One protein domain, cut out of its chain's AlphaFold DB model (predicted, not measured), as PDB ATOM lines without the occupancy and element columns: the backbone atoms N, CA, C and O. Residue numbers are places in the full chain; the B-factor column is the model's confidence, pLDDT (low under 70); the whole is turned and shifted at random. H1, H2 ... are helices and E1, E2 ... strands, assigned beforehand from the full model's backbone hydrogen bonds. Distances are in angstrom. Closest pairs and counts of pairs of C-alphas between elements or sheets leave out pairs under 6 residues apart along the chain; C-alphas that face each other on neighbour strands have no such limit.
ATOM      1  N   PRO A 270     281.446 200.071  93.970       89.19
ATOM      2  CA  PRO A 270     281.737 199.545  95.304       89.19
ATOM      3  C   PRO A 270     280.577 198.735  95.910       89.19
ATOM      4  O   PRO A 270     280.812 197.801  96.664       89.19
ATOM      5  N   LYS A 271     279.325 199.061  95.551       88.62
ATOM      6  CA  LYS A 271     278.118 198.387  96.060       88.62
ATOM      7  C   LYS A 271     277.778 197.090  95.306       88.62
ATOM      8  O   LYS A 271     277.049 196.256  95.839       88.62
ATOM      9  N   GLY A 272     278.259 196.916  94.076       91.88
ATOM     10  CA  GLY A 272     277.879 195.786  93.227       91.88
ATOM     11  C   GLY A 272     278.092 196.023  91.734       91.88
ATOM     12  O   GLY A 272     278.785 196.951  91.312       91.88
ATOM     13  N   ILE A 273     277.429 195.201  90.930       94.69
ATOM     14  CA  ILE A 273     277.406 195.288  89.471       94.69
ATOM     15  C   ILE A 273     276.236 196.177  89.053       94.69
ATOM     16  O   ILE A 273     275.075 195.818  89.255       94.69
ATOM     17  N   LYS A 274     276.530 197.331  88.458       96.00
ATOM     18  CA  LYS A 274     275.524 198.194  87.841       96.00
ATOM     19  C   LYS A 274     275.213 197.688  86.432       96.00
ATOM     20  O   LYS A 274     276.122 197.361  85.674       96.00
ATOM     21  N   THR A 275     273.927 197.618  86.100       96.19
ATOM     22  CA  THR A 275     273.399 197.176  84.798       96.19
ATOM     23  C   THR A 275     272.136 197.962  84.449       96.19
ATOM     24  O   THR A 275     271.516 198.576  85.324       96.19
ATOM     25  N   GLU A 276     271.735 197.934  83.180       94.50
ATOM     26  CA  GLU A 276     270.493 198.534  82.697       94.50
ATOM     27  C   GLU A 276     269.427 197.497  82.321       94.50
ATOM     28  O   GLU A 276     269.704 196.476  81.692       94.50
ATOM     29  N   GLY A 277     268.169 197.784  82.652       93.62
ATOM     30  CA  GLY A 277     267.032 196.937  82.291       93.62
ATOM     31  C   GLY A 277     265.703 197.515  82.760       93.62
ATOM     32  O   GLY A 277     265.570 198.719  82.934       93.62
ATOM     33  N   HIS A 278     264.706 196.668  82.968       93.06
ATOM     34  CA  HIS A 278     263.386 197.048  83.455       93.06
ATOM     35  C   HIS A 278     263.111 196.337  84.774       93.06
ATOM     36  O   HIS A 278     263.144 195.107  84.846       93.06
ATOM     37  N   LEU A 279     262.822 197.116  85.817       92.94
ATOM     38  CA  LEU A 279     262.384 196.603  87.111       92.94
ATOM     39  C   LEU A 279     260.854 196.549  87.152       92.94
ATOM     40  O   LEU A 279     260.172 197.548  86.929       92.94
ATOM     41  N   TRP A 280     260.317 195.382  87.469       92.31
ATOM     42  CA  TRP A 280     258.893 195.082  87.487       92.31
ATOM     43  C   TRP A 280     258.433 194.856  88.916       92.31
ATOM     44  O   TRP A 280     258.947 193.982  89.608       92.31
ATOM     45  N   LYS A 281     257.414 195.590  89.349       91.12
ATOM     46  CA  LYS A 281     256.682 195.287  90.577       91.12
ATOM     47  C   LYS A 281     255.626 194.228  90.261       91.12
ATOM     48  O   LYS A 281     254.703 194.493  89.485       91.12
ATOM     49  N   LEU A 282     255.755 193.038  90.851       90.75
ATOM     50  CA  LEU A 282     254.826 191.933  90.618       90.75
ATOM     51  C   LEU A 282     253.587 192.080  91.509       90.75
ATOM     52  O   LEU A 282     253.655 192.013  92.741       90.75
ATOM     53  N   GLY A 283     252.441 192.279  90.868       86.81
ATOM     54  CA  GLY A 283     251.163 192.564  91.507       86.81
ATOM     55  C   GLY A 283     250.213 191.372  91.486       86.81
ATOM     56  O   GLY A 283     250.533 190.302  92.004       86.81
ATOM     57  N   ARG A 284     249.027 191.610  90.909       87.94
ATOM     58  CA  ARG A 284     247.879 190.694  90.854       87.94
ATOM     59  C   ARG A 284     248.282 189.314  90.326       87.94
ATOM     60  O   ARG A 284     248.971 189.215  89.313       87.94
ATOM     61  N   ILE A 285     247.787 188.278  90.996       89.50
ATOM     62  CA  ILE A 285     247.865 186.889  90.543       89.50
ATOM     63  C   ILE A 285     246.584 186.572  89.766       89.50
ATOM     64  O   ILE A 285     245.489 186.925  90.207       89.50
ATOM     65  N   ILE A 286     246.735 185.944  88.608       86.44
ATOM     66  CA  ILE A 286     245.655 185.427  87.775       86.44
ATOM     67  C   ILE A 286     245.752 183.909  87.818       86.44
ATOM     68  O   ILE A 286     246.815 183.347  87.558       86.44
ATOM     69  N   ASP A 287     244.641 183.264  88.140       86.31
ATOM     70  CA  ASP A 287     244.508 181.817  88.065       86.31
ATOM     71  C   ASP A 287     243.849 181.443  86.735       86.31
ATOM     72  O   ASP A 287     242.680 181.789  86.532       86.31
ATOM     73  N   PRO A 288     244.546 180.740  85.825       81.50
ATOM     74  CA  PRO A 288     243.924 180.304  84.592       81.50
ATOM     75  C   PRO A 288     242.731 179.367  84.757       81.50
ATOM     76  O   PRO A 288     241.894 179.307  83.862       81.50
ATOM     77  N   ALA A 289     242.598 178.673  85.889       74.00
ATOM     78  CA  ALA A 289     241.417 177.863  86.172       74.00
ATOM     79  C   ALA A 289     240.160 178.720  86.419       74.00
ATOM     80  O   ALA A 289     239.042 178.243  86.237       74.00
ATOM     81  N   SER A 290     240.330 179.994  86.796       65.44
ATOM     82  CA  SER A 290     239.223 180.947  86.974       65.44
ATOM     83  C   SER A 290     238.680 181.511  85.657       65.44
ATOM     84  O   SER A 290     237.670 182.218  85.663       65.44
ATOM     85  N   PHE A 291     239.326 181.200  84.528       67.06
ATOM     86  CA  PHE A 291     238.777 181.476  83.207       67.06
ATOM     87  C   PHE A 291     237.548 180.576  83.009       67.06
ATOM     88  O   PHE A 291     237.663 179.365  82.823       67.06
ATOM     89  N   LEU A 292     236.350 181.156  83.118       49.97
ATOM     90  CA  LEU A 292     235.091 180.431  82.960       49.97
ATOM     91  C   LEU A 292     234.952 179.904  81.517       49.97
ATOM     92  O   LEU A 292     234.512 180.634  80.636       49.97
ATOM     93  N   LEU A 293     235.228 178.604  81.345       53.62
ATOM     94  CA  LEU A 293     234.694 177.695  80.313       53.62
ATOM     95  C   LEU A 293     235.167 177.872  78.848       53.62
ATOM     96  O   LEU A 293     235.760 178.872  78.458       53.62
ATOM     97  N   PRO A 294     234.863 176.858  78.020       47.50
ATOM     98  CA  PRO A 294     235.746 175.768  77.620       47.50
ATOM     99  C   PRO A 294     236.703 176.189  76.488       47.50
ATOM    100  O   PRO A 294     236.335 176.965  75.606       47.50
ATOM    101  N   LEU A 295     237.909 175.609  76.426       46.81
ATOM    102  CA  LEU A 295     238.592 175.515  75.128       46.81
ATOM    103  C   LEU A 295     237.601 174.788  74.205       46.81
ATOM    104  O   LEU A 295     237.209 173.677  74.572       46.81
ATOM    105  N   PRO A 296     237.125 175.380  73.092       40.81
ATOM    106  CA  PRO A 296     236.207 174.675  72.209       40.81
ATOM    107  C   PRO A 296     236.844 173.332  71.875       40.81
ATOM    108  O   PRO A 296     238.000 173.315  71.440       40.81
ATOM    109  N   GLU A 297     236.129 172.234  72.160       39.78
ATOM    110  CA  GLU A 297     236.600 170.881  71.874       39.78
ATOM    111  C   GLU A 297     237.173 170.894  70.468       39.78
ATOM    112  O   GLU A 297     236.486 171.234  69.495       39.78
ATOM    113  N   ALA A 298     238.472 170.614  70.381       40.53
ATOM    114  CA  ALA A 298     239.147 170.510  69.115       40.53
ATOM    115  C   ALA A 298     238.440 169.393  68.351       40.53
ATOM    116  O   ALA A 298     238.692 168.212  68.576       40.53
ATOM    117  N   LYS A 299     237.527 169.756  67.443       37.38
ATOM    118  CA  LYS A 299     237.125 168.860  66.367       37.38
ATOM    119  C   LYS A 299     238.429 168.451  65.712       37.38
ATOM    120  O   LYS A 299     239.062 169.314  65.107       37.38
ATOM    121  N   ASN A 300     238.821 167.191  65.909       37.44
ATOM    122  CA  ASN A 300     240.013 166.560  65.359       37.44
ATOM    123  C   ASN A 300     240.262 167.057  63.934       37.44
ATOM    124  O   ASN A 300     239.683 166.573  62.962       37.44
ATOM    125  N   LYS A 301     241.103 168.076  63.830       37.00
ATOM    126  CA  LYS A 301     241.678 168.575  62.599       37.00
ATOM    127  C   LYS A 301     243.106 168.949  62.957       37.00
ATOM    128  O   LYS A 301     243.301 169.661  63.945       37.00
ATOM    129  N   PRO A 302     244.095 168.470  62.194       35.38
ATOM    130  CA  PRO A 302     245.492 168.777  62.434       35.38
ATOM    131  C   PRO A 302     245.742 170.221  61.988       35.38
ATOM    132  O   PRO A 302     246.253 170.475  60.902       35.38
ATOM    133  N   TYR A 303     245.294 171.193  62.782       36.03
ATOM    134  CA  TYR A 303     245.647 172.589  62.571       36.03
ATOM    135  C   TYR A 303     247.043 172.842  63.136       36.03
ATOM    136  O   TYR A 303     247.440 172.279  64.157       36.03
ATOM    137  N   SER A 304     247.804 173.694  62.450       40.72
ATOM    138  CA  SER A 304     249.127 174.116  62.892       40.72
ATOM    139  C   SER A 304     249.048 174.752  64.282       40.72
ATOM    140  O   SER A 304     248.240 175.651  64.515       40.72
ATOM    141  N   VAL A 305     249.949 174.323  65.166       48.97
ATOM    142  CA  VAL A 305     250.132 174.715  66.580       48.97
ATOM    143  C   VAL A 305     250.018 176.233  66.853       48.97
ATOM    144  O   VAL A 305     249.656 176.642  67.953       48.97
ATOM    145  N   THR A 306     250.228 177.084  65.848       62.91
ATOM    146  CA  THR A 306     250.149 178.552  65.920       62.91
ATOM    147  C   THR A 306     248.739 179.127  66.118       62.91
ATOM    148  O   THR A 306     248.606 180.155  66.782       62.91
ATOM    149  N   GLN A 307     247.674 178.507  65.588       71.12
ATOM    150  CA  GLN A 307     246.311 179.059  65.729       71.12
ATOM    151  C   GLN A 307     245.775 178.925  67.160       71.12
ATOM    152  O   GLN A 307     245.109 179.829  67.665       71.12
ATOM    153  N   ASP A 308     246.100 177.826  67.839       74.69
ATOM    154  CA  ASP A 308     245.677 177.606  69.223       74.69
ATOM    155  C   ASP A 308     246.441 178.496  70.210       74.69
ATOM    156  O   ASP A 308     245.869 178.949  71.204       74.69
ATOM    157  N   GLU A 309     247.714 178.792  69.928       81.00
ATOM    158  CA  GLU A 309     248.500 179.782  70.676       81.00
ATOM    159  C   GLU A 309     247.867 181.178  70.583       81.00
ATOM    160  O   GLU A 309     247.659 181.836  71.606       81.00
ATOM    161  N   GLN A 310     247.492 181.608  69.373       82.88
ATOM    162  CA  GLN A 310     246.843 182.902  69.149       82.88
ATOM    163  C   GLN A 310     245.488 183.005  69.854       82.88
ATOM    164  O   GLN A 310     245.222 184.013  70.511       82.88
ATOM    165  N   ARG A 311     244.649 181.962  69.770       83.56
ATOM    166  CA  ARG A 311     243.363 181.914  70.483       83.56
ATOM    167  C   ARG A 311     243.564 182.054  71.987       83.56
ATOM    168  O   ARG A 311     242.925 182.897  72.604       83.56
ATOM    169  N   CYS A 312     244.476 181.274  72.569       86.75
ATOM    170  CA  CYS A 312     244.751 181.310  74.005       86.75
ATOM    171  C   CYS A 312     245.155 182.716  74.482       86.75
ATOM    172  O   CYS A 312     244.611 183.217  75.467       86.75
ATOM    173  N   LEU A 313     246.043 183.395  73.749       88.69
ATOM    174  CA  LEU A 313     246.445 184.768  74.063       88.69
ATOM    175  C   LEU A 313     245.312 185.787  73.851       88.69
ATOM    176  O   LEU A 313     245.200 186.731  74.630       88.69
ATOM    177  N   ALA A 314     244.454 185.601  72.844       87.62
ATOM    178  CA  ALA A 314     243.285 186.458  72.629       87.62
ATOM    179  C   ALA A 314     242.270 186.335  73.779       87.62
ATOM    180  O   ALA A 314     241.757 187.343  74.264       87.62
ATOM    181  N   HIS A 315     242.034 185.115  74.271       86.38
ATOM    182  CA  HIS A 315     241.211 184.880  75.460       86.38
ATOM    183  C   HIS A 315     241.819 185.526  76.709       86.38
ATOM    184  O   HIS A 315     241.112 186.200  77.457       86.38
ATOM    185  N   LEU A 316     243.135 185.398  76.900       89.38
ATOM    186  CA  LEU A 316     243.838 186.080  77.986       89.38
ATOM    187  C   LEU A 316     243.649 187.603  77.910       89.38
ATOM    188  O   LEU A 316     243.387 188.235  78.931       89.38
ATOM    189  N   ALA A 317     243.734 188.200  76.717       89.56
ATOM    190  CA  ALA A 317     243.483 189.627  76.527       89.56
ATOM    191  C   ALA A 317     242.040 190.022  76.900       89.56
ATOM    192  O   ALA A 317     241.840 191.025  77.588       89.56
ATOM    193  N   ALA A 318     241.039 189.220  76.522       87.50
ATOM    194  CA  ALA A 318     239.643 189.457  76.895       87.50
ATOM    195  C   ALA A 318     239.433 189.420  78.421       87.50
ATOM    196  O   ALA A 318     238.800 190.315  78.986       87.50
ATOM    197  N   GLU A 319     240.033 188.447  79.107       87.62
ATOM    198  CA  GLU A 319     239.976 188.351  80.570       87.62
ATOM    199  C   GLU A 319     240.694 189.515  81.259       87.62
ATOM    200  O   GLU A 319     240.190 190.078  82.232       87.62
ATOM    201  N   LEU A 320     241.832 189.959  80.725       89.88
ATOM    202  CA  LEU A 320     242.522 191.143  81.232       89.88
ATOM    203  C   LEU A 320     241.664 192.407  81.108       89.88
ATOM    204  O   LEU A 320     241.644 193.211  82.039       89.88
ATOM    205  N   ARG A 321     240.888 192.565  80.025       89.62
ATOM    206  CA  ARG A 321     239.911 193.663  79.904       89.62
ATOM    207  C   ARG A 321     238.827 193.576  80.976       89.62
ATOM    208  O   ARG A 321     238.512 194.597  81.585       89.62
ATOM    209  N   ARG A 322     238.299 192.375  81.248       87.00
ATOM    210  CA  ARG A 322     237.312 192.141  82.318       87.00
ATOM    211  C   ARG A 322     237.870 192.489  83.701       87.00
ATOM    212  O   ARG A 322     237.144 192.992  84.550       87.00
ATOM    213  N   LEU A 323     239.167 192.270  83.915       87.12
ATOM    214  CA  LEU A 323     239.885 192.644  85.137       87.12
ATOM    215  C   LEU A 323     240.337 194.118  85.173       87.12
ATOM    216  O   LEU A 323     241.043 194.506  86.106       87.12
ATOM    217  N   HIS A 324     239.927 194.930  84.192       88.12
ATOM    218  CA  HIS A 324     240.309 196.335  84.010       88.12
ATOM    219  C   HIS A 324     241.812 196.579  83.765       88.12
ATOM    220  O   HIS A 324     242.303 197.690  83.948       88.12
ATOM    221  N   GLU A 325     242.550 195.573  83.292       89.94
ATOM    222  CA  GLU A 325     243.960 195.668  82.883       89.94
ATOM    223  C   GLU A 325     244.057 195.911  81.361       89.94
ATOM    224  O   GLU A 325     244.641 195.139  80.596       89.94
ATOM    225  N   THR A 326     243.426 196.999  80.903       89.81
ATOM    226  CA  THR A 326     243.186 197.307  79.480       89.81
ATOM    227  C   THR A 326     244.462 197.535  78.671       89.81
ATOM    228  O   THR A 326     244.548 197.079  77.532       89.81
ATOM    229  N   THR A 327     245.476 198.188  79.247       90.62
ATOM    230  CA  THR A 327     246.762 198.445  78.574       90.62
ATOM    231  C   THR A 327     247.470 197.148  78.191       90.62
ATOM    232  O   THR A 327     247.921 196.991  77.058       90.62
ATOM    233  N   LEU A 328     247.526 196.187  79.116       91.12
ATOM    234  CA  LEU A 328     248.162 194.898  78.874       91.12
ATOM    235  C   LEU A 328     247.399 194.078  77.829       91.12
ATOM    236  O   LEU A 328     248.020 193.488  76.947       91.12
ATOM    237  N   ALA A 329     246.064 194.084  77.891       90.31
ATOM    238  CA  ALA A 329     245.225 193.445  76.880       90.31
ATOM    239  C   ALA A 329     245.486 194.020  75.478       90.31
ATOM    240  O   ALA A 329     245.732 193.269  74.536       90.31
ATOM    241  N   MET A 330     245.531 195.351  75.358       90.38
ATOM    242  CA  MET A 330     245.844 196.042  74.105       90.38
ATOM    243  C   MET A 330     247.244 195.683  73.584       90.38
ATOM    244  O   MET A 330     247.425 195.501  72.381       90.38
ATOM    245  N   HIS A 331     248.246 195.543  74.459       90.50
ATOM    246  CA  HIS A 331     249.586 195.108  74.049       90.50
ATOM    247  C   HIS A 331     249.603 193.682  73.490       90.50
ATOM    248  O   HIS A 331     250.278 193.434  72.487       90.50
ATOM    249  N   ILE A 332     248.840 192.763  74.091       89.69
ATOM    250  CA  ILE A 332     248.690 191.391  73.586       89.69
ATOM    251  C   ILE A 332     247.976 191.395  72.234       89.69
ATOM    252  O   ILE A 332     248.450 190.766  71.293       89.69
ATOM    253  N   GLU A 333     246.884 192.140  72.092       88.56
ATOM    254  CA  GLU A 333     246.155 192.262  70.824       88.56
ATOM    255  C   GLU A 333     247.025 192.873  69.722       88.56
ATOM    256  O   GLU A 333     247.066 192.351  68.610       88.56
ATOM    257  N   ARG A 334     247.799 193.920  70.035       86.50
ATOM    258  CA  ARG A 334     248.778 194.505  69.109       86.50
ATOM    259  C   ARG A 334     249.824 193.471  68.692       86.50
ATOM    260  O   ARG A 334     250.162 193.389  67.513       86.50
ATOM    261  N   PHE A 335     250.314 192.668  69.633       85.44
ATOM    262  CA  PHE A 335     251.252 191.583  69.353       85.44
ATOM    263  C   PHE A 335     250.647 190.497  68.447       85.44
ATOM    264  O   PHE A 335     251.329 190.042  67.528       85.44
ATOM    265  N   LEU A 336     249.375 190.138  68.655       84.19
ATOM    266  CA  LEU A 336     248.636 189.156  67.850       84.19
ATOM    267  C   LEU A 336     248.263 189.668  66.455       84.19
ATOM    268  O   LEU A 336     248.324 188.908  65.496       84.19
ATOM    269  N   SER A 337     247.919 190.952  66.328       77.12
ATOM    270  CA  SER A 337     247.535 191.588  65.056       77.12
ATOM    271  C   SER A 337     248.667 191.638  64.027       77.12
ATOM    272  O   SER A 337     248.446 191.945  62.856       77.12
ATOM    273  N   TYR A 338     249.897 191.348  64.453       67.69
ATOM    274  CA  TYR A 338     251.039 191.363  63.565       67.69
ATOM    275  C   TYR A 338     251.151 190.065  62.763       67.69
ATOM    276  O   TYR A 338     251.634 189.044  63.253       67.69
ATOM    277  N   ASP A 339     250.759 190.193  61.501       55.22
ATOM    278  CA  ASP A 339     250.791 189.246  60.389       55.22
ATOM    279  C   ASP A 339     252.166 188.636  59.992       55.22
ATOM    280  O   ASP A 339     252.844 189.316  59.218       55.22
ATOM    281  N   PRO A 340     252.665 187.447  60.418       52.19
ATOM    282  CA  PRO A 340     253.902 186.895  59.841       52.19
ATOM    283  C   PRO A 340     253.779 186.478  58.366       52.19
ATOM    284  O   PRO A 340     254.801 186.405  57.689       52.19
ATOM    285  N   THR A 351     263.576 191.323  64.529       80.69
ATOM    286  CA  THR A 351     264.486 191.745  65.603       80.69
ATOM    287  C   THR A 351     264.575 190.675  66.691       80.69
ATOM    288  O   THR A 351     263.551 190.070  67.022       80.69
ATOM    289  N   PHE A 352     265.736 190.540  67.343       83.31
ATOM    290  CA  PHE A 352     265.930 189.634  68.484       83.31
ATOM    291  C   PHE A 352     264.820 189.748  69.540       83.31
ATOM    292  O   PHE A 352     264.191 188.750  69.881       83.31
ATOM    293  N   SER A 353     264.506 190.966  69.999       81.88
ATOM    294  CA  SER A 353     263.484 191.200  71.029       81.88
ATOM    295  C   SER A 353     262.121 190.618  70.649       81.88
ATOM    296  O   SER A 353     261.427 190.055  71.489       81.88
ATOM    297  N   ARG A 354     261.753 190.694  69.368       82.50
ATOM    298  CA  ARG A 354     260.496 190.146  68.858       82.50
ATOM    299  C   ARG A 354     260.499 188.618  68.831       82.50
ATOM    300  O   ARG A 354     259.517 188.009  69.254       82.50
ATOM    301  N   SER A 355     261.587 188.022  68.347       84.75
ATOM    302  CA  SER A 355     261.765 186.567  68.350       84.75
ATOM    303  C   SER A 355     261.696 186.020  69.782       84.75
ATOM    304  O   SER A 355     260.913 185.113  70.069       84.75
ATOM    305  N   TYR A 356     262.391 186.676  70.718       87.62
ATOM    306  CA  TYR A 356     262.353 186.349  72.142       87.62
ATOM    307  C   TYR A 356     260.942 186.472  72.738       87.62
ATOM    308  O   TYR A 356     260.481 185.571  73.435       87.62
ATOM    309  N   MET A 357     260.197 187.537  72.420       88.31
ATOM    310  CA  MET A 357     258.807 187.685  72.871       88.31
ATOM    311  C   MET A 357     257.894 186.566  72.360       88.31
ATOM    312  O   MET A 357     257.042 186.097  73.110       88.31
ATOM    313  N   ARG A 358     258.063 186.104  71.114       87.75
ATOM    314  CA  ARG A 358     257.308 184.952  70.587       87.75
ATOM    315  C   ARG A 358     257.606 183.684  71.368       87.75
ATOM    316  O   ARG A 358     256.681 182.942  71.686       87.75
ATOM    317  N   LEU A 359     258.869 183.468  71.712       89.12
ATOM    318  CA  LEU A 359     259.281 182.337  72.530       89.12
ATOM    319  C   LEU A 359     258.638 182.388  73.927       89.12
ATOM    320  O   LEU A 359     258.018 181.418  74.354       89.12
ATOM    321  N   MET A 360     258.679 183.547  74.593       92.12
ATOM    322  CA  MET A 360     258.014 183.750  75.889       92.12
ATOM    323  C   MET A 360     256.491 183.588  75.803       92.12
ATOM    324  O   MET A 360     255.875 183.044  76.715       92.12
ATOM    325  N   ALA A 361     255.869 184.024  74.703       91.00
ATOM    326  CA  ALA A 361     254.436 183.869  74.481       91.00
ATOM    327  C   ALA A 361     254.028 182.391  74.353       91.00
ATOM    328  O   ALA A 361     253.009 181.992  74.915       91.00
ATOM    329  N   LYS A 362     254.841 181.561  73.682       89.94
ATOM    330  CA  LYS A 362     254.623 180.107  73.617       89.94
ATOM    331  C   LYS A 362     254.690 179.463  74.998       89.94
ATOM    332  O   LYS A 362     253.800 178.693  75.355       89.94
ATOM    333  N   GLU A 363     255.697 179.814  75.795       91.81
ATOM    334  CA  GLU A 363     255.818 179.320  77.172       91.81
ATOM    335  C   GLU A 363     254.645 179.766  78.050       91.81
ATOM    336  O   GLU A 363     254.101 178.969  78.818       91.81
ATOM    337  N   LEU A 364     254.179 181.006  77.881       91.62
ATOM    338  CA  LEU A 364     253.003 181.517  78.576       91.62
ATOM    339  C   LEU A 364     251.739 180.716  78.227       91.62
ATOM    340  O   LEU A 364     251.001 180.318  79.127       91.62
ATOM    341  N   VAL A 365     251.504 180.421  76.944       90.06
ATOM    342  CA  VAL A 365     250.373 179.584  76.503       90.06
ATOM    343  C   VAL A 365     250.453 178.183  77.108       90.06
ATOM    344  O   VAL A 365     249.448 177.663  77.591       90.06
ATOM    345  N   LYS A 366     251.639 177.565  77.120       88.75
ATOM    346  CA  LYS A 366     251.836 176.247  77.744       88.75
ATOM    347  C   LYS A 366     251.527 176.287  79.238       88.75
ATOM    348  O   LYS A 366     250.872 175.380  79.744       88.75
ATOM    349  N   ALA A 367     251.964 177.331  79.936       89.00
ATOM    350  CA  ALA A 367     251.671 177.524  81.351       89.00
ATOM    351  C   ALA A 367     250.166 177.681  81.611       89.00
ATOM    352  O   ALA A 367     249.646 177.016  82.504       89.00
ATOM    353  N   ILE A 368     249.461 178.459  80.785       88.06
ATOM    354  CA  ILE A 368     247.998 178.613  80.849       88.06
ATOM    355  C   ILE A 368     247.297 177.270  80.647       88.06
ATOM    356  O   ILE A 368     246.461 176.892  81.461       88.06
ATOM    357  N   LYS A 369     247.672 176.513  79.607       86.44
ATOM    358  CA  LYS A 369     247.105 175.181  79.328       86.44
ATOM    359  C   LYS A 369     247.352 174.185  80.466       86.44
ATOM    360  O   LYS A 369     246.533 173.303  80.686       86.44
ATOM    361  N   LYS A 370     248.465 174.331  81.193       86.38
ATOM    362  CA  LYS A 370     248.803 173.536  82.386       86.38
ATOM    363  C   LYS A 370     248.161 174.069  83.678       86.38
ATOM    364  O   LYS A 370     248.439 173.523  84.739       86.38
ATOM    365  N   GLY A 371     247.359 175.134  83.616       84.88
ATOM    366  CA  GLY A 371     246.721 175.739  84.789       84.88
ATOM    367  C   GLY A 371     247.690 176.439  85.747       84.88
ATOM    368  O   GLY A 371     247.366 176.629  86.915       84.88
ATOM    369  N   LYS A 372     248.896 176.809  85.298       87.88
ATOM    370  CA  LYS A 372     249.871 177.501  86.150       87.88
ATOM    371  C   LYS A 372     249.434 178.933  86.428       87.88
ATOM    372  O   LYS A 372     249.036 179.648  85.513       87.88
ATOM    373  N   LEU A 373     249.604 179.383  87.668       90.75
ATOM    374  CA  LEU A 373     249.303 180.759  88.051       90.75
ATOM    375  C   LEU A 373     250.152 181.754  87.254       90.75
ATOM    376  O   LEU A 373     251.322 181.512  86.950       90.75
ATOM    377  N   LEU A 374     249.563 182.902  86.950       91.62
ATOM    378  CA  LEU A 374     250.226 184.014  86.280       91.62
ATOM    379  C   LEU A 374     250.290 185.213  87.214       91.62
ATOM    380  O   LEU A 374     249.410 185.411  88.048       91.62
ATOM    381  N   ARG A 375     251.301 186.058  87.049       92.31
ATOM    382  CA  ARG A 375     251.451 187.278  87.836       92.31
ATOM    383  C   ARG A 375     251.691 188.480  86.948       92.31
ATOM    384  O   ARG A 375     252.557 188.462  86.078       92.31
ATOM    385  N   LEU A 376     250.919 189.534  87.179       93.12
ATOM    386  CA  LEU A 376     251.022 190.761  86.404       93.12
ATOM    387  C   LEU A 376     252.197 191.613  86.876       93.12
ATOM    388  O   LEU A 376     252.387 191.820  88.077       93.12
ATOM    389  N   GLY A 377     252.957 192.132  85.919       92.25
ATOM    390  CA  GLY A 377     254.066 193.044  86.139       92.25
ATOM    391  C   GLY A 377     253.714 194.466  85.720       92.25
ATOM    392  O   GLY A 377     253.212 194.704  84.617       92.25
ATOM    393  N   ARG A 378     254.026 195.416  86.599       91.12
ATOM    394  CA  ARG A 378     254.006 196.855  86.312       91.12
ATOM    395  C   ARG A 378     255.431 197.365  86.373       91.12
ATOM    396  O   ARG A 378     256.152 196.994  87.298       91.12
ATOM    397  N   ILE A 379     255.835 198.210  85.430       89.75
ATOM    398  CA  ILE A 379     257.155 198.839  85.511       89.75
ATOM    399  C   ILE A 379     257.193 199.706  86.758       89.75
ATOM    400  O   ILE A 379     256.315 200.540  86.985       89.75
ATOM    401  N   TRP A 380     258.196 199.461  87.584       86.75
ATOM    402  CA  TRP A 380     258.393 200.197  88.808       86.75
ATOM    403  C   TRP A 380     258.907 201.607  88.492       86.75
ATOM    404  O   TRP A 380     259.832 201.784  87.701       86.75
ATOM    405  N   ASN A 381     258.286 202.608  89.108       78.19
ATOM    406  CA  ASN A 381     258.671 204.011  89.050       78.19
ATOM    407  C   ASN A 381     258.654 204.610  90.466       78.19
ATOM    408  O   ASN A 381     257.937 204.136  91.346       78.19
ATOM    409  N   PHE A 382     259.437 205.670  90.677       68.62
ATOM    410  CA  PHE A 382     259.440 206.439  91.931       68.62
ATOM    411  C   PHE A 382     258.224 207.379  92.073       68.62
ATOM    412  O   PHE A 382     258.042 207.988  93.122       68.62
ATOM    413  N   GLN A 383     257.415 207.546  91.021       66.88
ATOM    414  CA  GLN A 383     256.275 208.467  91.016       66.88
ATOM    415  C   GLN A 383     255.082 207.908  91.808       66.88
ATOM    416  O   GLN A 383     254.871 206.699  91.857       66.88
ATOM    417  N   GLU A 384     254.253 208.795  92.373       59.09
ATOM    418  CA  GLU A 384     253.079 208.412  93.178       59.09
ATOM    419  C   GLU A 384     252.027 207.620  92.386       59.09
ATOM    420  O   GLU A 384     251.328 206.774  92.948       59.09
ATOM    421  N   LYS A 385     251.915 207.860  91.070       74.94
ATOM    422  CA  LYS A 385     250.966 207.136  90.223       74.94
ATOM    423  C   LYS A 385     251.610 205.859  89.665       74.94
ATOM    424  O   LYS A 385     252.569 205.947  88.893       74.94
ATOM    425  N   PRO A 386     251.068 204.671  89.992       78.06
ATOM    426  CA  PRO A 386     251.611 203.420  89.490       78.06
ATOM    427  C   PRO A 386     251.374 203.305  87.984       78.06
ATOM    428  O   PRO A 386     250.277 203.588  87.494       78.06
ATOM    429  N   ASN A 387     252.384 202.820  87.269       85.69
ATOM    430  CA  ASN A 387     252.247 202.472  85.859       85.69
ATOM    431  C   ASN A 387     251.184 201.373  85.653       85.69
ATOM    432  O   ASN A 387     250.979 200.531  86.541       85.69
ATOM    433  N   PRO A 388     250.517 201.342  84.484       88.81
ATOM    434  CA  PRO A 388     249.646 200.231  84.115       88.81
ATOM    435  C   PRO A 388     250.439 198.919  83.988       88.81
ATOM    436  O   PRO A 388     251.662 198.925  83.825       88.81
ATOM    437  N   CYS A 389     249.748 197.776  84.059       90.25
ATOM    438  CA  CYS A 389     250.391 196.493  83.778       90.25
ATOM    439  C   CYS A 389     250.845 196.440  82.317       90.25
ATOM    440  O   CYS A 389     250.092 196.791  81.409       90.25
ATOM    441  N   SER A 390     252.066 195.961  82.098       91.62
ATOM    442  CA  SER A 390     252.634 195.758  80.760       91.62
ATOM    443  C   SER A 390     253.472 194.479  80.647       91.62
ATOM    444  O   SER A 390     254.083 194.240  79.607       91.62
ATOM    445  N   ALA A 391     253.463 193.615  81.667       93.44
ATOM    446  CA  ALA A 391     254.071 192.288  81.605       93.44
ATOM    447  C   ALA A 391     253.229 191.218  82.309       93.44
ATOM    448  O   ALA A 391     252.421 191.519  83.193       93.44
ATOM    449  N   ILE A 392     253.459 189.961  81.931       94.62
ATOM    450  CA  ILE A 392     252.881 188.768  82.555       94.62
ATOM    451  C   ILE A 392     253.996 187.764  82.791       94.62
ATOM    452  O   ILE A 392     254.719 187.418  81.861       94.62
ATOM    453  N   PHE A 393     254.092 187.263  84.015       94.69
ATOM    454  CA  PHE A 393     255.073 186.268  84.419       94.69
ATOM    455  C   PHE A 393     254.389 184.966  84.825       94.69
ATOM    456  O   PHE A 393     253.322 184.984  85.439       94.69
ATOM    457  N   ILE A 394     255.010 183.835  84.503       92.50
ATOM    458  CA  ILE A 394     254.583 182.519  84.975       92.50
ATOM    459  C   ILE A 394     255.001 182.396  86.440       92.50
ATOM    460  O   ILE A 394     256.168 182.577  86.781       92.50
ATOM    461  N   TRP A 395     254.041 182.091  87.308       86.25
ATOM    462  CA  TRP A 395     254.235 182.031  88.747       86.25
ATOM    463  C   TRP A 395     254.158 180.586  89.244       86.25
ATOM    464  O   TRP A 395     253.081 179.995  89.315       86.25
ATOM    465  N   ASN A 396     255.302 180.009  89.615       71.06
ATOM    466  CA  ASN A 396     255.342 178.687  90.239       71.06
ATOM    467  C   ASN A 396     255.138 178.843  91.758       71.06
ATOM    468  O   ASN A 396     256.065 179.194  92.487       71.06
ATOM    469  N   ALA A 397     253.920 178.592  92.245       56.41
ATOM    470  CA  ALA A 397     253.615 178.611  93.681       56.41
ATOM    471  C   ALA A 397     254.277 177.457  94.464       56.41
ATOM    472  O   ALA A 397     254.409 177.548  95.688       56.41
ATOM    473  N   ASP A 398     254.742 176.415  93.767       46.12
ATOM    474  CA  ASP A 398     255.258 175.174  94.362       46.12
ATOM    475  C   ASP A 398     256.520 175.373  95.219       46.12
ATOM    476  O   ASP A 398     256.765 174.603  96.143       46.12
ATOM    477  N   ALA A 399     257.281 176.453  95.010       42.16
ATOM    478  CA  ALA A 399     258.469 176.755  95.816       42.16
ATOM    479  C   ALA A 399     258.156 177.335  97.215       42.16
ATOM    480  O   ALA A 399     259.078 177.617  97.979       42.16
ATOM    481  N   ASN A 400     256.884 177.578  97.564       38.19
ATOM    482  CA  ASN A 400     256.538 178.365  98.756       38.19
ATOM    483  C   ASN A 400     255.308 177.867  99.544       38.19
ATOM    484  O   ASN A 400     254.784 178.602 100.385       38.19
ATOM    485  N   ILE A 401     254.864 176.621  99.334       35.28
ATOM    486  CA  ILE A 401     253.654 176.065  99.983       35.28
ATOM    487  C   ILE A 401     253.801 175.905 101.516       35.28
ATOM    488  O   ILE A 401     252.804 175.751 102.217       35.28
ATOM    489  N   ASN A 402     254.998 176.076 102.090       31.80
ATOM    490  CA  ASN A 402     255.176 176.060 103.549       31.80
ATOM    491  C   ASN A 402     254.978 177.414 104.257       31.80
ATOM    492  O   ASN A 402     255.075 177.475 105.486       31.80
ATOM    493  N   ASN A 403     254.643 178.502 103.553       35.62
ATOM    494  CA  ASN A 403     254.361 179.775 104.217       35.62
ATOM    495  C   ASN A 403     252.876 179.939 104.572       35.62
ATOM    496  O   ASN A 403     252.061 180.434 103.800       35.62
ATOM    497  N   LYS A 404     252.579 179.505 105.803       36.12
ATOM    498  CA  LYS A 404     251.515 179.934 106.726       36.12
ATOM    499  C   LYS A 404     250.495 180.928 106.147       36.12
ATOM    500  O   LYS A 404     250.800 182.096 105.905       36.12
ATOM    501  N   ARG A 405     249.242 180.459 106.071       34.97
ATOM    502  CA  ARG A 405     248.014 181.264 105.970       34.97
ATOM    503  C   ARG A 405     248.156 182.551 106.803       34.97
ATOM    504  O   ARG A 405     248.238 182.473 108.023       34.97
ATOM    505  N   GLY A 406     248.207 183.717 106.148       36.50
ATOM    506  CA  GLY A 406     248.065 185.021 106.813       36.50
ATOM    507  C   GLY A 406     249.119 186.100 106.529       36.50
ATOM    508  O   GLY A 406     248.889 187.246 106.908       36.50
ATOM    509  N   ARG A 407     250.245 185.823 105.853       40.19
ATOM    510  CA  ARG A 407     251.176 186.900 105.446       40.19
ATOM    511  C   ARG A 407     250.776 187.484 104.089       40.19
ATOM    512  O   ARG A 407     250.668 186.750 103.110       40.19
ATOM    513  N   LYS A 408     250.567 188.810 104.031       43.09
ATOM    514  CA  LYS A 408     250.454 189.558 102.763       43.09
ATOM    515  C   LYS A 408     251.645 189.171 101.872       43.09
ATOM    516  O   LYS A 408     252.754 189.105 102.405       43.09
ATOM    517  N   PRO A 409     251.449 188.911 100.568       49.16
ATOM    518  CA  PRO A 409     252.559 188.579  99.687       49.16
ATOM    519  C   PRO A 409     253.554 189.736  99.728       49.16
ATOM    520  O   PRO A 409     253.207 190.863  99.372       49.16
ATOM    521  N   GLU A 410     254.769 189.471 100.213       57.97
ATOM    522  CA  GLU A 410     255.883 190.401 100.061       57.97
ATOM    523  C   GLU A 410     255.942 190.793  98.584       57.97
ATOM    524  O   GLU A 410     255.855 189.935  97.696       57.97
ATOM    525  N   TRP A 411     255.983 192.096  98.311       59.47
ATOM    526  CA  TRP A 411     256.104 192.597  96.949       59.47
ATOM    527  C   TRP A 411     257.379 192.013  96.348       59.47
ATOM    528  O   TRP A 411     258.484 192.386  96.727       59.47
ATOM    529  N   GLN A 412     257.209 191.054  95.446       81.19
ATOM    530  CA  GLN A 412     258.306 190.433  94.723       81.19
ATOM    531  C   GLN A 412     258.514 191.234  93.448       81.19
ATOM    532  O   GLN A 412     257.553 191.707  92.830       81.19
ATOM    533  N   PHE A 413     259.771 191.445  93.097       91.12
ATOM    534  CA  PHE A 413     260.146 192.187  91.911       91.12
ATOM    535  C   PHE A 413     260.670 191.208  90.863       91.12
ATOM    536  O   PHE A 413     261.171 190.134  91.196       91.12
ATOM    537  N   ALA A 414     260.557 191.576  89.594       93.69
ATOM    538  CA  ALA A 414     261.293 190.920  88.524       93.69
ATOM    539  C   ALA A 414     262.189 191.942  87.830       93.69
ATOM    540  O   ALA A 414     261.832 193.112  87.728       93.69
ATOM    541  N   PHE A 415     263.342 191.515  87.346       95.00
ATOM    542  CA  PHE A 415     264.235 192.324  86.534       95.00
ATOM    543  C   PHE A 415     264.392 191.662  85.172       95.00
ATOM    544  O   PHE A 415     264.732 190.479  85.096       95.00
ATOM    545  N   THR A 416     264.156 192.421  84.105       94.88
ATOM    546  CA  THR A 416     264.385 191.938  82.743       94.88
ATOM    547  C   THR A 416     265.292 192.877  81.970       94.88
ATOM    548  O   THR A 416     265.242 194.092  82.130       94.88
ATOM    549  N   ALA A 417     266.140 192.318  81.119       93.75
ATOM    550  CA  ALA A 417     267.005 193.086  80.237       93.75
ATOM    551  C   ALA A 417     267.205 192.308  78.941       93.75
ATOM    552  O   ALA A 417     267.183 191.080  78.935       93.75
ATOM    553  N   SER A 418     267.383 193.003  77.822       90.94
ATOM    554  CA  SER A 418     267.750 192.355  76.564       90.94
ATOM    555  C   SER A 418     268.539 193.301  75.677       90.94
ATOM    556  O   SER A 418     268.254 194.497  75.644       90.94
ATOM    557  N   ARG A 419     269.519 192.776  74.945       88.75
ATOM    558  CA  ARG A 419     270.323 193.525  73.976       88.75
ATOM    559  C   ARG A 419     270.580 192.630  72.764       88.75
ATOM    560  O   ARG A 419     271.134 191.548  72.947       88.75
ATOM    561  N   PRO A 420     270.211 193.061  71.546       85.62
ATOM    562  CA  PRO A 420     270.556 192.310  70.350       85.62
ATOM    563  C   PRO A 420     272.076 192.273  70.166       85.62
ATOM    564  O   PRO A 420     272.784 193.217  70.541       85.62
ATOM    565  N   LEU A 421     272.567 191.207  69.544       83.38
ATOM    566  CA  LEU A 421     273.963 191.082  69.155       83.38
ATOM    567  C   LEU A 421     274.358 192.252  68.243       83.38
ATOM    568  O   LEU A 421     273.624 192.636  67.327       83.38
ATOM    569  N   LYS A 422     275.540 192.828  68.466       73.56
ATOM    570  CA  LYS A 422     276.072 193.900  67.615       73.56
ATOM    571  C   LYS A 422     276.909 193.289  66.488       73.56
ATOM    572  O   LYS A 422     278.030 192.853  66.734       73.56
ATOM    573  N   ARG A 423     276.396 193.265  65.246       62.50
ATOM    574  CA  ARG A 423     277.174 192.862  64.048       62.50
ATOM    575  C   ARG A 423     278.039 194.021  63.542       62.50
ATOM    576  O   ARG A 423     277.531 195.121  63.392       62.50
ATOM    577  N   GLY A 424     279.310 193.770  63.232       53.22
ATOM    578  CA  GLY A 424     280.157 194.657  62.419       53.22
ATOM    579  C   GLY A 424     280.768 195.907  63.072       53.22
ATOM    580  O   GLY A 424     281.398 196.671  62.357       53.22
ATOM    581  N   PHE A 425     280.638 196.134  64.387       44.62
ATOM    582  CA  PHE A 425     281.078 197.397  65.021       44.62
ATOM    583  C   PHE A 425     282.407 197.342  65.801       44.62
ATOM    584  O   PHE A 425     282.795 198.338  66.405       44.62
ATOM    585  N   GLN A 426     283.116 196.209  65.828       51.59
ATOM    586  CA  GLN A 426     284.356 196.061  66.607       51.59
ATOM    587  C   GLN A 426     285.519 195.575  65.739       51.59
ATOM    588  O   GLN A 426     285.342 194.708  64.886       51.59
ATOM    589  N   GLN A 427     286.724 196.081  66.030       48.12
ATOM    590  CA  GLN A 427     287.984 195.758  65.339       48.12
ATOM    591  C   GLN A 427     288.325 194.250  65.295       48.12
ATOM    592  O   GLN A 427     289.168 193.847  64.505       48.12
ATOM    593  N   HIS A 428     287.677 193.409  66.111       48.38
ATOM    594  CA  HIS A 428     288.051 192.005  66.329       48.38
ATOM    595  C   HIS A 428     287.098 190.963  65.709       48.38
ATOM    596  O   HIS A 428     287.250 189.773  65.978       48.38
ATOM    597  N   GLY A 429     286.129 191.365  64.876       52.09
ATOM    598  CA  GLY A 429     285.116 190.440  64.350       52.09
ATOM    599  C   GLY A 429     284.136 189.984  65.442       52.09
ATOM    600  O   GLY A 429     284.459 189.900  66.625       52.09
ATOM    601  N   THR A 430     282.869 189.779  65.094       54.31
ATOM    602  CA  THR A 430     281.812 189.713  66.112       54.31
ATOM    603  C   THR A 430     281.713 188.345  66.769       54.31
ATOM    604  O   THR A 430     281.061 187.444  66.247       54.31
ATOM    605  N   ASN A 431     282.312 188.232  67.953       64.31
ATOM    606  CA  ASN A 431     282.047 187.169  68.922       64.31
ATOM    607  C   ASN A 431     280.876 187.504  69.866       64.31
ATOM    608  O   ASN A 431     280.670 186.781  70.829       64.31
ATOM    609  N   ASP A 432     280.111 188.570  69.603       73.00
ATOM    610  CA  ASP A 432     278.933 188.958  70.395       73.00
ATOM    611  C   ASP A 432     277.742 188.018  70.130       73.00
ATOM    612  O   ASP A 432     277.663 187.351  69.092       73.00
ATOM    613  N   LEU A 433     276.805 187.971  71.070       84.31
ATOM    614  CA  LEU A 433     275.584 187.169  70.993       84.31
ATOM    615  C   LEU A 433     274.400 187.967  71.542       84.31
ATOM    616  O   LEU A 433     274.581 189.051  72.095       84.31
ATOM    617  N   ASP A 434     273.181 187.473  71.341       88.06
ATOM    618  CA  ASP A 434     271.998 188.148  71.866       88.06
ATOM    619  C   ASP A 434     271.911 187.954  73.386       88.06
ATOM    620  O   ASP A 434     271.839 186.826  73.879       88.06
ATOM    621  N   HIS A 435     271.922 189.054  74.136       91.69
ATOM    622  CA  HIS A 435     271.837 189.023  75.593       91.69
ATOM    623  C   HIS A 435     270.379 189.130  76.033       91.69
ATOM    624  O   HIS A 435     269.629 189.968  75.520       91.69
ATOM    625  N   HIS A 436     269.992 188.343  77.029       92.56
ATOM    626  CA  HIS A 436     268.701 188.450  77.692       92.56
ATOM    627  C   HIS A 436     268.794 188.028  79.157       92.56
ATOM    628  O   HIS A 436     269.595 187.179  79.522       92.56
ATOM    629  N   VAL A 437     267.964 188.612  80.009       94.19
ATOM    630  CA  VAL A 437     267.863 188.282  81.433       94.19
ATOM    631  C   VAL A 437     266.407 188.396  81.834       94.19
ATOM    632  O   VAL A 437     265.740 189.355  81.444       94.19
ATOM    633  N   SER A 438     265.930 187.438  82.626       94.75
ATOM    634  CA  SER A 438     264.626 187.511  83.274       94.75
ATOM    635  C   SER A 438     264.690 186.841  84.645       94.75
ATOM    636  O   SER A 438     264.622 185.619  84.769       94.75
ATOM    637  N   LEU A 439     264.876 187.654  85.683       94.31
ATOM    638  CA  LEU A 439     265.121 187.197  87.050       94.31
ATOM    639  C   LEU A 439     264.006 187.648  87.983       94.31
ATOM    640  O   LEU A 439     263.585 188.802  87.944       94.31
ATOM    641  N   GLU A 440     263.583 186.766  88.879       93.06
ATOM    642  CA  GLU A 440     262.945 187.183  90.118       93.06
ATOM    643  C   GLU A 440     264.022 187.773  91.035       93.06
ATOM    644  O   GLU A 440     265.083 187.174  91.243       93.06
ATOM    645  N   VAL A 441     263.751 188.952  91.588       91.75
ATOM    646  CA  VAL A 441     264.702 189.679  92.426       91.75
ATOM    647  C   VAL A 441     264.074 190.087  93.749       91.75
ATOM    648  O   VAL A 441     262.897 190.452  93.835       91.75
ATOM    649  N   LYS A 442     264.890 190.043  94.799       89.12
ATOM    650  CA  LYS A 442     264.568 190.645  96.088       89.12
ATOM    651  C   LYS A 442     265.163 192.037  96.138       89.12
ATOM    652  O   LYS A 442     266.323 192.244  95.793       89.12
ATOM    653  N   TRP A 443     264.364 192.969  96.626       84.44
ATOM    654  CA  TRP A 443     264.818 194.295  96.994       84.44
ATOM    655  C   TRP A 443     264.648 194.427  98.510       84.44
ATOM    656  O   TRP A 443     263.510 194.483  98.977       84.44
ATOM    657  N   PRO A 444     265.741 194.402  99.297       72.69
ATOM    658  CA  PRO A 444     265.670 194.537 100.748       72.69
ATOM    659  C   PRO A 444     265.070 195.896 101.133       72.69
ATOM    660  O   PRO A 444     265.686 196.938 100.943       72.69
ATOM    661  N   SER A 445     263.849 195.885 101.664       56.22
ATOM    662  CA  SER A 445     263.023 197.072 101.934       56.22
ATOM    663  C   SER A 445     263.479 197.942 103.121       56.22
ATOM    664  O   SER A 445     262.647 198.625 103.713       56.22
ATOM    665  N   SER A 446     264.746 197.893 103.542       47.34
ATOM    666  CA  SER A 446     265.177 198.429 104.844       47.34
ATOM    667  C   SER A 446     265.987 199.725 104.811       47.34
ATOM    668  O   SER A 446     266.295 200.241 105.883       47.34
ATOM    669  N   TRP A 447     266.312 200.301 103.651       45.97
ATOM    670  CA  TRP A 447     267.003 201.596 103.603       45.97
ATOM    671  C   TRP A 447     266.032 202.684 103.140       45.97
ATOM    672  O   TRP A 447     265.410 202.565 102.088       45.97
ATOM    673  N   ASN A 448     265.877 203.734 103.954       43.31
ATOM    674  CA  ASN A 448     265.228 204.988 103.569       43.31
ATOM    675  C   ASN A 448     265.969 205.549 102.350       43.31
ATOM    676  O   ASN A 448     266.950 206.277 102.492       43.31
ATOM    677  N   HIS A 449     265.560 205.142 101.154       53.75
ATOM    678  CA  HIS A 449     266.245 205.534  99.937       53.75
ATOM    679  C   HIS A 449     265.919 206.990  99.625       53.75
ATOM    680  O   HIS A 449     264.758 207.367  99.461       53.75
ATOM    681  N   SER A 450     266.967 207.800  99.498       57.19
ATOM    682  CA  SER A 450     266.876 209.035  98.729       57.19
ATOM    683  C   SER A 450     266.427 208.683  97.301       57.19
ATOM    684  O   SER A 450     266.915 207.687  96.758       57.19
ATOM    685  N   PRO A 451     265.584 209.498  96.640       59.84
ATOM    686  CA  PRO A 451     265.251 209.344  95.217       59.84
ATOM    687  C   PRO A 451     266.479 209.264  94.290       59.84
ATOM    688  O   PRO A 451     266.357 208.870  93.133       59.84
ATOM    689  N   SER A 452     267.658 209.657  94.785       61.97
ATOM    690  CA  SER A 452     268.931 209.623  94.067       61.97
ATOM    691  C   SER A 452     269.677 208.283  94.131       61.97
ATOM    692  O   SER A 452     270.671 208.127  93.426       61.97
ATOM    693  N   GLU A 453     269.279 207.332  94.983       76.75
ATOM    694  CA  GLU A 453     269.964 206.038  95.086       76.75
ATOM    695  C   GLU A 453     269.372 204.987  94.136       76.75
ATOM    696  O   GLU A 453     268.159 204.788  94.070       76.75
ATOM    697  N   LEU A 454     270.246 204.273  93.418       84.50
ATOM    698  CA  LEU A 454     269.839 203.181  92.531       84.50
ATOM    699  C   LEU A 454     269.333 201.966  93.337       84.50
ATOM    700  O   LEU A 454     269.951 201.622  94.353       84.50
ATOM    701  N   PRO A 455     268.277 201.265  92.871       87.81
ATOM    702  CA  PRO A 455     267.794 200.041  93.507       87.81
ATOM    703  C   PRO A 455     268.890 198.976  93.605       87.81
ATOM    704  O   PRO A 455     269.548 198.664  92.608       87.81
ATOM    705  N   GLN A 456     269.056 198.403  94.799       89.69
ATOM    706  CA  GLN A 456     269.985 197.302  95.059       89.69
ATOM    707  C   GLN A 456     269.228 195.976  95.119       89.69
ATOM    708  O   GLN A 456     268.350 195.782  95.962       89.69
ATOM    709  N   LEU A 457     269.563 195.078  94.200       91.25
ATOM    710  CA  LEU A 457     268.817 193.863  93.915       91.25
ATOM    711  C   LEU A 457     269.631 192.615  94.253       91.25
ATOM    712  O   LEU A 457     270.833 192.521  93.985       91.25
ATOM    713  N   LEU A 458     268.932 191.620  94.789       91.38
ATOM    714  CA  LEU A 458     269.446 190.276  95.012       91.38
ATOM    715  C   LEU A 458     268.760 189.300  94.054       91.38
ATOM    716  O   LEU A 458     267.533 189.297  93.941       91.38
ATOM    717  N   VAL A 459     269.556 188.487  93.365       91.31
ATOM    718  CA  VAL A 459     269.101 187.422  92.469       91.31
ATOM    719  C   VAL A 459     268.442 186.333  93.303       91.31
ATOM    720  O   VAL A 459     269.048 185.841  94.253       91.31
ATOM    721  N   ARG A 460     267.217 185.945  92.934       89.38
ATOM    722  CA  ARG A 460     266.497 184.857  93.600       89.38
ATOM    723  C   ARG A 460     266.346 183.635  92.704       89.38
ATOM    724  O   ARG A 460     266.813 182.568  93.065       89.38
ATOM    725  N   SER A 461     265.675 183.789  91.570       89.75
ATOM    726  CA  SER A 461     265.342 182.683  90.666       89.75
ATOM    727  C   SER A 461     265.173 183.200  89.237       89.75
ATOM    728  O   SER A 461     265.107 184.412  89.008       89.75
ATOM    729  N   TRP A 462     265.103 182.299  88.260       92.31
ATOM    730  CA  TRP A 462     264.746 182.666  86.893       92.31
ATOM    731  C   TRP A 462     263.229 182.696  86.754       92.31
ATOM    732  O   TRP A 462     262.536 181.777  87.191       92.31
ATOM    733  N   ILE A 463     262.704 183.735  86.106       92.31
ATOM    734  CA  ILE A 463     261.267 183.888  85.898       92.31
ATOM    735  C   ILE A 463     260.969 184.023  84.414       92.31
ATOM    736  O   ILE A 463     261.575 184.821  83.708       92.31
ATOM    737  N   VAL A 464     260.013 183.246  83.921       92.44
ATOM    738  CA  VAL A 464     259.580 183.323  82.524       92.44
ATOM    739  C   VAL A 464     258.448 184.330  82.424       92.44
ATOM    740  O   VAL A 464     257.483 184.255  83.186       92.44
ATOM    741  N   GLY A 465     258.540 185.266  81.483       92.56
ATOM    742  CA  GLY A 465     257.493 186.260  81.307       92.56
ATOM    743  C   GLY A 465     257.474 186.913  79.939       92.56
ATOM    744  O   GLY A 465     258.500 187.109  79.293       92.56
ATOM    745  N   LEU A 466     256.270 187.283  79.515       93.69
ATOM    746  CA  LEU A 466     256.030 188.098  78.338       93.69
ATOM    747  C   LEU A 466     255.974 189.567  78.766       93.69
ATOM    748  O   LEU A 466     255.052 189.977  79.472       93.69
ATOM    749  N   CYS A 467     256.966 190.348  78.341       92.06
ATOM    750  CA  CYS A 467     257.119 191.755  78.715       92.06
ATOM    751  C   CYS A 467     256.957 192.668  77.495       92.06
ATOM    752  O   CYS A 467     257.560 192.420  76.450       92.06
ATOM    753  N   PHE A 468     256.186 193.748  77.640       89.94
ATOM    754  CA  PHE A 468     255.997 194.766  76.608       89.94
ATOM    755  C   PHE A 468     256.660 196.083  77.029       89.94
ATOM    756  O   PHE A 468     256.266 196.699  78.019       89.94
ATOM    757  N   PHE A 469     257.663 196.518  76.260       80.38
ATOM    758  CA  PHE A 469     258.550 197.640  76.607       80.38
ATOM    759  C   PHE A 469     258.225 198.963  75.889       80.38
ATOM    760  O   PHE A 469     259.010 199.899  75.991       80.38
ATOM    761  N   TYR A 470     257.123 199.032  75.128       69.44
ATOM    762  CA  TYR A 470     256.904 200.038  74.073       69.44
ATOM    763  C   TYR A 470     257.027 201.509  74.503       69.44
ATOM    764  O   TYR A 470     257.347 202.335  73.655       69.44
ATOM    765  N   ASP A 471     256.862 201.811  75.792       67.69
ATOM    766  CA  ASP A 471     256.762 203.186  76.293       67.69
ATOM    767  C   ASP A 471     257.725 203.498  77.452       67.69
ATOM    768  O   ASP A 471     257.599 204.538  78.097       67.69
ATOM    769  N   PHE A 472     258.677 202.605  77.756       79.25
ATOM    770  CA  PHE A 472     259.480 202.724  78.976       79.25
ATOM    771  C   PHE A 472     260.982 202.540  78.725       79.25
ATOM    772  O   PHE A 472     261.404 201.459  78.294       79.25
ATOM    773  N   PRO A 473     261.815 203.556  79.028       84.44
ATOM    774  CA  PRO A 473     263.261 203.419  78.939       84.44
ATOM    775  C   PRO A 473     263.775 202.423  79.982       84.44
ATOM    776  O   PRO A 473     263.118 202.147  80.989       84.44
ATOM    777  N   ARG A 474     264.973 201.890  79.736       89.44
ATOM    778  CA  ARG A 474     265.680 201.098  80.743       89.44
ATOM    779  C   ARG A 474     266.074 201.990  81.918       89.44
ATOM    780  O   ARG A 474     266.373 203.169  81.743       89.44
ATOM    781  N   THR A 475     266.098 201.408  83.102       88.44
ATOM    782  CA  THR A 475     266.585 202.015  84.333       88.44
ATOM    783  C   THR A 475     267.862 201.318  84.782       88.44
ATOM    784  O   THR A 475     268.055 200.119  84.552       88.44
ATOM    785  N   SER A 476     268.748 202.073  85.426       92.50
ATOM    786  CA  SER A 476     269.932 201.501  86.062       92.50
ATOM    787  C   SER A 476     269.559 200.863  87.397       92.50
ATOM    788  O   SER A 476     268.813 201.436  88.192       92.50
ATOM    789  N   VAL A 477     270.122 199.692  87.663       92.88
ATOM    790  CA  VAL A 477     270.013 198.980  88.942       92.88
ATOM    791  C   VAL A 477     271.383 198.442  89.334       92.88
ATOM    792  O   VAL A 477     272.270 198.318  88.487       92.88
ATOM    793  N   ILE A 478     271.562 198.117  90.611       93.62
ATOM    794  CA  ILE A 478     272.786 197.502  91.126       93.62
ATOM    795  C   ILE A 478     272.445 196.109  91.643       93.62
ATOM    796  O   ILE A 478     271.615 195.965  92.532       93.62
ATOM    797  N   PHE A 479     273.111 195.082  91.132       93.62
ATOM    798  CA  PHE A 479     273.124 193.762  91.754       93.62
ATOM    799  C   PHE A 479     274.258 193.714  92.767       93.62
ATOM    800  O   PHE A 479     275.424 193.856  92.395       93.62
ATOM    801  N   SER A 480     273.925 193.556  94.048       91.31
ATOM    802  CA  SER A 480     274.917 193.584  95.128       91.31
ATOM    803  C   SER A 480     275.981 192.504  94.943       91.31
ATOM    804  O   SER A 480     275.689 191.429  94.411       91.31
ATOM    805  N   TRP A 481     277.203 192.776  95.402       89.12
ATOM    806  CA  TRP A 481     278.250 191.758  95.433       89.12
ATOM    807  C   TRP A 481     277.818 190.554  96.283       89.12
ATOM    808  O   TRP A 481     277.168 190.744  97.315       89.12
ATOM    809  N   PRO A 482     278.185 189.321  95.891       85.31
ATOM    810  CA  PRO A 482     278.021 188.168  96.765       85.31
ATOM    811  C   PRO A 482     278.711 188.404  98.109       85.31
ATOM    812  O   PRO A 482     279.774 189.022  98.170       85.31
ATOM    813  N   SER A 483     278.135 187.879  99.191       78.62
ATOM    814  CA  SER A 483     278.674 188.058 100.547       78.62
ATOM    815  C   SER A 483     280.131 187.599 100.689       78.62
ATOM    816  O   SER A 483     280.860 188.148 101.509       78.62
ATOM    817  N   SER A 484     280.575 186.656  99.853       75.44
ATOM    818  CA  SER A 484     281.962 186.182  99.771       75.44
ATOM    819  C   SER A 484     282.981 187.257  99.368       75.44
ATOM    820  O   SER A 484     284.165 187.103  99.656       75.44
ATOM    821  N   PHE A 485     282.551 188.359  98.747       76.19
ATOM    822  CA  PHE A 485     283.419 189.499  98.433       76.19
ATOM    823  C   PHE A 485     283.553 190.483  99.601       76.19
ATOM    824  O   PHE A 485     284.520 191.237  99.649       76.19
ATOM    825  N   ASN A 486     282.625 190.464 100.563       67.75
ATOM    826  CA  ASN A 486     282.614 191.397 101.697       67.75
ATOM    827  C   ASN A 486     283.547 190.965 102.845       67.75
ATOM    828  O   ASN A 486     283.660 191.668 103.843       67.75
TER     829      ASN A 486
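This is residues 270 to 340 and 351 to 486 of the 490 residues of an uncharacterized protein of Fusarium oxysporum (UniProt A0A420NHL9). A small closed barrel is ringed by five strands, E1, E4, E5, E6 and E8; the long E1 also leads out of it into a side wall with E2, E3 and E7, and H2 and H3 pack on the outside of that wall. H1 folds against H2 as a helical hairpin, while residues 299 to 304 and 398 to 408 stick out. The 207 printed residues have four named helices and eight named strands, in the order E1 H1 H2 H3 E2 E3 H4 E4 E5 E6 E7 E8. The sheet is mixed, the class is mixed helices and strands, and the whole is compact, with a radius of gyration of the C-alphas of 19.1 A and spans of 61 by 56 by 33 A.

Start with E1, residues 272 to 286, which bends by 83 degrees at residue 275. On one side of it find antiparallel E4, residues 413 to 419, with N 280 and O 414 within hydrogen-bond range at 2.7 A. On the other side lie E8, residues 475 to 480 (N 475 to O 277, 2.7 A), and E2, residues 374 to 379 (N 283 to O 376, 2.8 A), both antiparallel to E1. E4, E5, residues 435 to 442, and E6, residues 456 to 462, form a meander, each strand the antiparallel neighbour of the one before; look at N 415 and O 439, 2.8 A, and N 440 and O 461, 2.8 A. E6 and E8 are parallel, with N 457 and O 478 at 2.8 A. E2 forms a hairpin with E3, residues 389 to 394 (N 375 to O 393, 2.8 A), and E3 is antiparallel to E7, residues 465 to 467 (N 466 to O 392, 2.8 A). H3, residues 352 to 369, lies outside the barrel at a height over the sheet of 8.4 A; its closest C-alphas to E7 are Met 360 and Leu 466, 5.4 A. H2, residues 326 to 336, is also outside, at a height of 9.4 A, with the C-alphas of Leu 328 and Ser 390 of E3 closest, 4.9 A. H1, residues 306 to 322, touches H2 at a shallow tilt of 14 degrees, opposite ways, closest at the C-alphas of Ala 317 and Ala 329, 4.2 A. H4, residues 397 to 400, is not on the barrel and is too short for an O i to N i+4 pair; in H1, H2 and H3 every such pair is within hydrogen-bond range.

Find C-alpha 272 at (277.879, 195.786, 93.227); from there E1 runs 34.3 A to C-alpha 286 at (245.655, 185.427, 87.775). H3 measures 26.1 A and H1 24.9 A. E8 ends at C-alpha 480, (274.917, 193.584, 95.128).

The farthest C-alphas, Lys 299 and Asn 486, are 61.8 A apart. Residues 341 to 350 are not printed, and C-alphas 340 and 351 are 13.0 A apart across the cut. The links E1 to H1, H4 to E4, E4 to E5 and E5 to E6 are long. The model's pLDDT is under 70 in 58 residues, among them 290 to 306 and 397 to 411.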